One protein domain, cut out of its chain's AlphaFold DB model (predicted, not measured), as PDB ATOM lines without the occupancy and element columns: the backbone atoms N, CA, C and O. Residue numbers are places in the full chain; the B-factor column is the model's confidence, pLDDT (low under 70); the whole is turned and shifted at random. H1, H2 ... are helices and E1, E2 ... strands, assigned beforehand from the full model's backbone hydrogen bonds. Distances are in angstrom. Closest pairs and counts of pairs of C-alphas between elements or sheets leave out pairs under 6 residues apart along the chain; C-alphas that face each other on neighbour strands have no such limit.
ATOM      1  N   VAL A  34     228.429 145.071 227.160       80.25
ATOM      2  CA  VAL A  34     228.204 145.041 225.711       80.25
ATOM      3  C   VAL A  34     229.371 145.720 224.998       80.25
ATOM      4  O   VAL A  34     229.731 146.860 225.293       80.25
ATOM      5  N   SER A  35     229.945 145.034 224.011       81.44
ATOM      6  CA  SER A  35     230.953 145.601 223.112       81.44
ATOM      7  C   SER A  35     230.277 146.291 221.926       81.44
ATOM      8  O   SER A  35     229.681 145.630 221.079       81.44
ATOM      9  N   ILE A  36     230.377 147.620 221.857       81.56
ATOM     10  CA  ILE A  36     229.786 148.449 220.796       81.56
ATOM     11  C   ILE A  36     230.893 148.975 219.880       81.56
ATOM     12  O   ILE A  36     231.934 149.434 220.350       81.56
ATOM     13  N   GLN A  37     230.675 148.933 218.564       81.25
ATOM     14  CA  GLN A  37     231.569 149.584 217.605       81.25
ATOM     15  C   GLN A  37     231.212 151.068 217.484       81.25
ATOM     16  O   GLN A  37     230.089 151.411 217.123       81.25
ATOM     17  N   PHE A  38     232.177 151.941 217.753       82.50
ATOM     18  CA  PHE A  38     232.073 153.376 217.511       82.50
ATOM     19  C   PHE A  38     232.949 153.765 216.320       82.50
ATOM     20  O   PHE A  38     234.022 153.201 216.115       82.50
ATOM     21  N   PHE A  39     232.501 154.758 215.554       79.12
ATOM     22  CA  PHE A  39     233.309 155.470 214.569       79.12
ATOM     23  C   PHE A  39     233.385 156.932 214.990       79.12
ATOM     24  O   PHE A  39     232.355 157.598 215.076       79.12
ATOM     25  N   LEU A  40     234.595 157.442 215.222       81.25
ATOM     26  CA  LEU A  40     234.805 158.880 215.368       81.25
ATOM     27  C   LEU A  40     235.289 159.458 214.039       81.25
ATOM     28  O   LEU A  40     236.333 159.055 213.529       81.25
ATOM     29  N   LEU A  41     234.541 160.407 213.490       78.56
ATOM     30  CA  LEU A  41     234.855 161.085 212.233       78.56
ATOM     31  C   LEU A  41     235.269 162.541 212.515       78.56
ATOM     32  O   LEU A  41     234.890 163.082 213.555       78.56
ATOM     33  N   PRO A  42     236.079 163.174 211.645       74.00
ATOM     34  CA  PRO A  42     236.500 164.563 211.838       74.00
ATOM     35  C   PRO A  42     235.346 165.560 211.651       74.00
ATOM     36  O   PRO A  42     235.377 166.638 212.235       74.00
ATOM     37  N   GLU A  43     234.336 165.190 210.861       73.44
ATOM     38  CA  GLU A  43     233.150 165.984 210.531       73.44
ATOM     39  C   GLU A  43     231.911 165.070 210.507       73.44
ATOM     40  O   GLU A  43     232.036 163.842 210.470       73.44
ATOM     41  N   HIS A  44     230.710 165.653 210.541       70.50
ATOM     42  CA  HIS A  44     229.459 164.900 210.430       70.50
ATOM     43  C   HIS A  44     229.231 164.438 208.985       70.50
ATOM     44  O   HIS A  44     229.166 165.268 208.079       70.50
ATOM     45  N   THR A  45     229.062 163.131 208.766       66.06
ATOM     46  CA  THR A  45     228.836 162.558 207.431       66.06
ATOM     47  C   THR A  45     227.824 161.420 207.464       66.06
ATOM     48  O   THR A  45     227.968 160.492 208.258       66.06
ATOM     49  N   ASP A  46     226.894 161.404 206.510       63.16
ATOM     50  CA  ASP A  46     225.830 160.390 206.404       63.16
ATOM     51  C   ASP A  46     226.293 159.077 205.732       63.16
ATOM     52  O   ASP A  46     225.487 158.296 205.227       63.16
ATOM     53  N   ARG A  47     227.611 158.847 205.637       60.84
ATOM     54  CA  ARG A  47     228.216 157.705 204.937       60.84
ATOM     55  C   ARG A  47     229.387 157.134 205.725       60.84
ATOM     56  O   ARG A  47     230.255 157.876 206.177       60.84
ATOM     57  N   THR A  48     229.446 155.809 205.821       64.88
ATOM     58  CA  THR A  48     230.586 155.085 206.396       64.88
ATOM     59  C   THR A  48     231.844 155.301 205.535       64.88
ATOM     60  O   THR A  48     231.742 155.208 204.307       64.88
ATOM     61  N   PRO A  49     233.026 155.580 206.128       66.31
ATOM     62  CA  PRO A  49     234.271 155.759 205.378       66.31
ATOM     63  C   PRO A  49     234.644 154.528 204.547       66.31
ATOM     64  O   PRO A  49     234.373 153.392 204.936       66.31
ATOM     65  N   LYS A  50     235.326 154.734 203.418       65.94
ATOM     66  CA  LYS A  50     235.858 153.620 202.615       65.94
ATOM     67  C   LYS A  50     237.152 153.087 203.241       65.94
ATOM     68  O   LYS A  50     237.867 153.823 203.912       65.94
ATOM     69  N   GLY A  51     237.521 151.830 202.974       60.59
ATOM     70  CA  GLY A  51     238.669 151.175 203.637       60.59
ATOM     71  C   GLY A  51     240.014 151.926 203.558       60.59
ATOM     72  O   GLY A  51     240.797 151.895 204.504       60.59
ATOM     73  N   ALA A  52     240.268 152.675 202.477       60.44
ATOM     74  CA  ALA A  52     241.463 153.523 202.350       60.44
ATOM     75  C   ALA A  52     241.439 154.781 203.250       60.44
ATOM     76  O   ALA A  52     242.488 155.337 203.581       60.44
ATOM     77  N   GLU A  53     240.252 155.236 203.650       61.72
ATOM     78  CA  GLU A  53     240.034 156.348 204.580       61.72
ATOM     79  C   GLU A  53     240.064 155.855 206.033       61.72
ATOM     80  O   GLU A  53     240.651 156.528 206.878       61.72
ATOM     81  N   GLU A  54     239.531 154.656 206.321       71.31
ATOM     82  CA  GLU A  54     239.584 154.045 207.661       71.31
ATOM     83  C   GLU A  54     241.014 153.979 208.216       71.31
ATOM     84  O   GLU A  54     241.251 154.383 209.356       71.31
ATOM     85  N   LEU A  55     241.984 153.538 207.405       66.19
ATOM     86  CA  LEU A  55     243.385 153.421 207.827       66.19
ATOM     87  C   LEU A  55     244.002 154.786 208.186       66.19
ATOM     88  O   LEU A  55     244.737 154.900 209.168       66.19
ATOM     89  N   ARG A  56     243.666 155.839 207.427       68.25
ATOM     90  CA  ARG A  56     244.114 157.216 207.700       68.25
ATOM     91  C   ARG A  56     243.452 157.796 208.947       68.25
ATOM     92  O   ARG A  56     244.118 158.467 209.733       68.25
ATOM     93  N   LEU A  57     242.163 157.522 209.151       72.38
ATOM     94  CA  LEU A  57     241.437 157.929 210.353       72.38
ATOM     95  C   LEU A  57     242.027 157.259 211.599       72.38
ATOM     96  O   LEU A  57     242.309 157.955 212.574       72.38
ATOM     97  N   LEU A  58     242.313 155.954 211.541       72.31
ATOM     98  CA  LEU A  58     242.946 155.210 212.633       72.31
ATOM     99  C   LEU A  58     244.317 155.799 213.009       72.31
ATOM    100  O   LEU A  58     244.566 156.081 214.182       72.31
ATOM    101  N   GLN A  59     245.176 156.065 212.016       69.38
ATOM    102  CA  GLN A  59     246.475 156.726 212.220       69.38
ATOM    103  C   GLN A  59     246.342 158.132 212.829       69.38
ATOM    104  O   GLN A  59     247.211 158.567 213.582       69.38
ATOM    105  N   ALA A  60     245.242 158.835 212.552       71.44
ATOM    106  CA  ALA A  60     244.940 160.142 213.124       71.44
ATOM    107  C   ALA A  60     244.287 160.082 214.525       71.44
ATOM    108  O   ALA A  60     243.867 161.130 215.024       71.44
ATOM    109  N   GLY A  61     244.158 158.911 215.160       68.19
ATOM    110  CA  GLY A  61     243.462 158.757 216.449       68.19
ATOM    111  C   GLY A  61     241.935 158.899 216.357       68.19
ATOM    112  O   GLY A  61     241.274 159.167 217.360       68.19
ATOM    113  N   LEU A  62     241.387 158.756 215.151       77.25
ATOM    114  CA  LEU A  62     239.964 158.751 214.806       77.25
ATOM    115  C   LEU A  62     239.565 157.333 214.337       77.25
ATOM    116  O   LEU A  62     240.292 156.366 214.564       77.25
ATOM    117  N   GLY A  63     238.421 157.194 213.667       74.12
ATOM    118  CA  GLY A  63     237.999 155.957 213.010       74.12
ATOM    119  C   GLY A  63     237.331 154.943 213.939       74.12
ATOM    120  O   GLY A  63     236.839 155.283 215.022       74.12
ATOM    121  N   ARG A  64     237.266 153.691 213.472       79.94
ATOM    122  CA  ARG A  64     236.568 152.590 214.146       79.94
ATOM    123  C   ARG A  64     237.317 152.102 215.388       79.94
ATOM    124  O   ARG A  64     238.500 151.781 215.302       79.94
ATOM    125  N   ARG A  65     236.607 151.954 216.508       79.88
ATOM    126  CA  ARG A  65     237.055 151.210 217.698       79.88
ATOM    127  C   ARG A  65     235.917 150.372 218.262       79.88
ATOM    128  O   ARG A  65     234.753 150.755 218.169       79.88
ATOM    129  N   VAL A  66     236.261 149.246 218.878       83.31
ATOM    130  CA  VAL A  66     235.328 148.453 219.687       83.31
ATOM    131  C   VAL A  66     235.481 148.895 221.138       83.31
ATOM    132  O   VAL A  66     236.592 148.904 221.659       83.31
ATOM    133  N   VAL A  67     234.380 149.281 221.774       83.25
ATOM    134  CA  VAL A  67     234.354 149.821 223.135       83.25
ATOM    135  C   VAL A  67     233.420 148.968 223.984       83.25
ATOM    136  O   VAL A  67     232.227 148.872 223.696       83.25
ATOM    137  N   SER A  68     233.952 148.346 225.034       82.69
ATOM    138  CA  SER A  68     233.155 147.582 225.998       82.69
ATOM    139  C   SER A  68     232.540 148.515 227.039       82.69
ATOM    140  O   SER A  68     233.251 149.169 227.801       82.69
ATOM    141  N   LEU A  69     231.209 148.575 227.062       82.75
ATOM    142  CA  LEU A  69     230.422 149.389 227.982       82.75
ATOM    143  C   LEU A  69     229.623 148.483 228.933       82.75
ATOM    144  O   LEU A  69     229.031 147.508 228.473       82.75
ATOM    145  N   PRO A  70     229.561 148.785 230.242       79.94
ATOM    146  CA  PRO A  70     228.633 148.116 231.154       79.94
ATOM    147  C   PRO A  70     227.163 148.300 230.740       79.94
ATOM    148  O   PRO A  70     226.753 149.409 230.402       79.94
ATOM    149  N   ASP A  71     226.346 147.250 230.843       78.06
ATOM    150  CA  ASP A  71     224.918 147.255 230.464       78.06
ATOM    151  C   ASP A  71     224.077 148.272 231.261       78.06
ATOM    152  O   ASP A  71     222.990 148.670 230.846       78.06
ATOM    153  N   ASN A  72     224.571 148.686 232.430       79.88
ATOM    154  CA  ASN A  72     223.967 149.679 233.316       79.88
ATOM    155  C   ASN A  72     224.746 151.009 233.369       79.88
ATOM    156  O   ASN A  72     224.483 151.816 234.264       79.88
ATOM    157  N   ALA A  73     225.701 151.232 232.459       78.31
ATOM    158  CA  ALA A  73     226.573 152.402 232.485       78.31
ATOM    159  C   ALA A  73     225.783 153.714 232.391       78.31
ATOM    160  O   ALA A  73     224.955 153.926 231.503       78.31
ATOM    161  N   THR A  74     226.083 154.639 233.296       81.56
ATOM    162  CA  THR A  74     225.542 155.993 233.250       81.56
ATOM    163  C   THR A  74     226.205 156.802 232.136       81.56
ATOM    164  O   THR A  74     227.338 156.542 231.730       81.56
ATOM    165  N   HIS A  75     225.538 157.867 231.682       76.19
ATOM    166  CA  HIS A  75     226.086 158.774 230.668       76.19
ATOM    167  C   HIS A  75     227.503 159.282 231.011       76.19
ATOM    168  O   HIS A  75     228.347 159.366 230.126       76.19
ATOM    169  N   LYS A  76     227.805 159.546 232.292       79.44
ATOM    170  CA  LYS A  76     229.146 159.982 232.729       79.44
ATOM    171  C   LYS A  76     230.214 158.897 232.568       79.44
ATOM    172  O   LYS A  76     231.346 159.213 232.215       79.44
ATOM    173  N   GLU A  77     229.868 157.639 232.819       81.62
ATOM    174  CA  GLU A  77     230.788 156.507 232.660       81.62
ATOM    175  C   GLU A  77     231.041 156.223 231.176       81.62
ATOM    176  O   GLU A  77     232.193 156.084 230.777       81.62
ATOM    177  N   ILE A  78     229.994 156.259 230.344       81.75
ATOM    178  CA  ILE A  78     230.107 156.122 228.882       81.75
ATOM    179  C   ILE A  78     230.998 157.228 228.294       81.75
ATOM    180  O   ILE A  78     231.905 156.932 227.518       81.75
ATOM    181  N   VAL A  79     230.795 158.490 228.700       81.50
ATOM    182  CA  VAL A  79     231.647 159.622 228.289       81.50
ATOM    183  C   VAL A  79     233.099 159.403 228.724       81.50
ATOM    184  O   VAL A  79     233.993 159.543 227.898       81.50
ATOM    185  N   SER A  80     233.349 158.992 229.973       83.25
ATOM    186  CA  SER A  80     234.706 158.726 230.483       83.25
ATOM    187  C   SER A  80     235.430 157.611 229.711       83.25
ATOM    188  O   SER A  80     236.615 157.732 229.394       83.25
ATOM    189  N   ILE A  81     234.715 156.540 229.345       85.44
ATOM    190  CA  ILE A  81     235.260 155.443 228.535       85.44
ATOM    191  C   ILE A  81     235.569 155.931 227.109       85.44
ATOM    192  O   ILE A  81     236.669 155.703 226.607       85.44
ATOM    193  N   LEU A  82     234.652 156.666 226.471       83.06
ATOM    194  CA  LEU A  82     234.865 157.213 225.125       83.06
ATOM    195  C   LEU A  82     235.969 158.278 225.082       83.06
ATOM    196  O   LEU A  82     236.717 158.337 224.114       83.06
ATOM    197  N   GLU A  83     236.137 159.071 226.137       83.25
ATOM    198  CA  GLU A  83     237.248 160.013 226.301       83.25
ATOM    199  C   GLU A  83     238.614 159.332 226.485       83.25
ATOM    200  O   GLU A  83     239.652 159.920 226.157       83.25
ATOM    201  N   LYS A  84     238.635 158.113 227.042       84.25
ATOM    202  CA  LYS A  84     239.842 157.287 227.160       84.25
ATOM    203  C   LYS A  84     240.219 156.679 225.809       84.25
ATOM    204  O   LYS A  84     241.389 156.724 225.437       84.25
ATOM    205  N   GLU A  85     239.237 156.166 225.069       82.12
ATOM    206  CA  GLU A  85     239.455 155.571 223.746       82.12
ATOM    207  C   GLU A  85     239.717 156.611 222.650       82.12
ATOM    208  O   GLU A  85     240.561 156.407 221.780       82.12
ATOM    209  N   TYR A  86     239.065 157.767 222.717       83.38
ATOM    210  CA  TYR A  86     239.206 158.841 221.745       83.38
ATOM    211  C   TYR A  86     239.632 160.143 222.421       83.38
ATOM    212  O   TYR A  86     238.829 161.034 222.705       83.38
ATOM    213  N   HIS A  87     240.943 160.307 222.595       78.69
ATOM    214  CA  HIS A  87     241.536 161.496 223.215       78.69
ATOM    215  C   HIS A  87     241.131 162.831 222.549       78.69
ATOM    216  O   HIS A  87     241.193 163.876 223.195       78.69
ATOM    217  N   LYS A  88     240.707 162.814 221.275       76.12
ATOM    218  CA  LYS A  88     240.221 163.995 220.540       76.12
ATOM    219  C   LYS A  88     238.828 164.471 220.978       76.12
ATOM    220  O   LYS A  88     238.550 165.657 220.850       76.12
ATOM    221  N   ILE A  89     237.990 163.604 221.560       76.75
ATOM    222  CA  ILE A  89     236.654 163.988 222.062       76.75
ATOM    223  C   ILE A  89     236.764 165.015 223.200       76.75
ATOM    224  O   ILE A  89     235.958 165.939 223.271       76.75
ATOM    225  N   LYS A  90     237.822 164.937 224.022       75.88
ATOM    226  CA  LYS A  90     238.105 165.881 225.123       75.88
ATOM    227  C   LYS A  90     238.264 167.344 224.693       75.88
ATOM    228  O   LYS A  90     238.240 168.230 225.540       75.88
ATOM    229  N   GLN A  91     238.491 167.599 223.403       68.62
ATOM    230  CA  GLN A  91     238.710 168.939 222.852       68.62
ATOM    231  C   GLN A  91     237.437 169.543 222.229       68.62
ATOM    232  O   GLN A  91     237.460 170.692 221.792       68.62
ATOM    233  N   LEU A  92     236.324 168.799 222.193       67.06
ATOM    234  CA  LEU A  92     235.056 169.259 221.625       67.06
ATOM    235  C   LEU A  92     234.304 170.166 222.611       67.06
ATOM    236  O   LEU A  92     233.826 169.721 223.654       67.06
TER     237      LEU A  92
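This is residues 34 to 92 of the 543 residues of the protein "G2 M phase-specific E3 ubiquitin-ligase-like protein" of Labeo rohita (UniProt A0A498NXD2). Two strands, E1 and E2, lie side by side as a twisted antiparallel ribbon, with one short helix, H1, packed at the end where E2 begins and a second, H2, folded back over E2 from the other end. The two helices do not meet, and residues 41 to 50 loop across from the end of E1 to H1. The printed part has 59 residues, with two named strands and two named helices in the order E1, H1, E2, H2; the two-stranded sheet has the order E1 - E2, and the class is mixed, helices and strands. It is only just compact, close to loose, with a radius of gyration of the C-alphas of 12.2 A and spans of 35 by 24 by 21 A along its three main axes.

E1, residues 34 to 40, and E2, residues 63 to 70, are antiparallel neighbours, with 149 degrees between their directions. The C-alphas of Ser 35 and Ser 68 face each other at 4.1 A. N 34 and O 69 are within hydrogen-bond range at 2.8 A, and so are N 63 and O 40, at 2.8 A. H1, residues 51 to 59, touches E2; their closest C-alphas are those of Leu 57 and Gly 63, 4.8 A apart. H1 and E1 are near each other, with 5 pairs of C-alphas within 10 A. H2, residues 75 to 85, also touches E2, and their closest C-alphas, of Leu 69 and Ile 78, are 6.8 A apart. H2 is apart from E1 and from H1. In H2 every O i to N i+4 pair is within hydrogen-bond range; in H1 it is 3 of 5.

E1 begins at C-alpha 34, at (228.204, 145.041, 225.711), and runs 18.5 A to C-alpha 40. H1 begins at C-alpha 51, at (238.669, 151.175, 203.637), and is 12.9 A long. E2, the longest strand with 8 residues, covers 21.9 A from C-alpha 63 to C-alpha 70. H2, the longest helix with 11 residues, is 15.4 A long and ends at C-alpha 85, at (239.455, 155.571, 223.746).

The two C-alphas farthest apart are those of Ala 52 and Asn 72, at 35.8 A. The printed part has no cut. The links from H1 to E2 and from E2 to H2 are tight, the link from E1 to H1 is short, and no link is long. The mean pLDDT of the printed part is 75.6; it is under 70 at residues 45 to 53, 55 to 56, 59, 61 and 91 to 92, and H1 has a mean of 67.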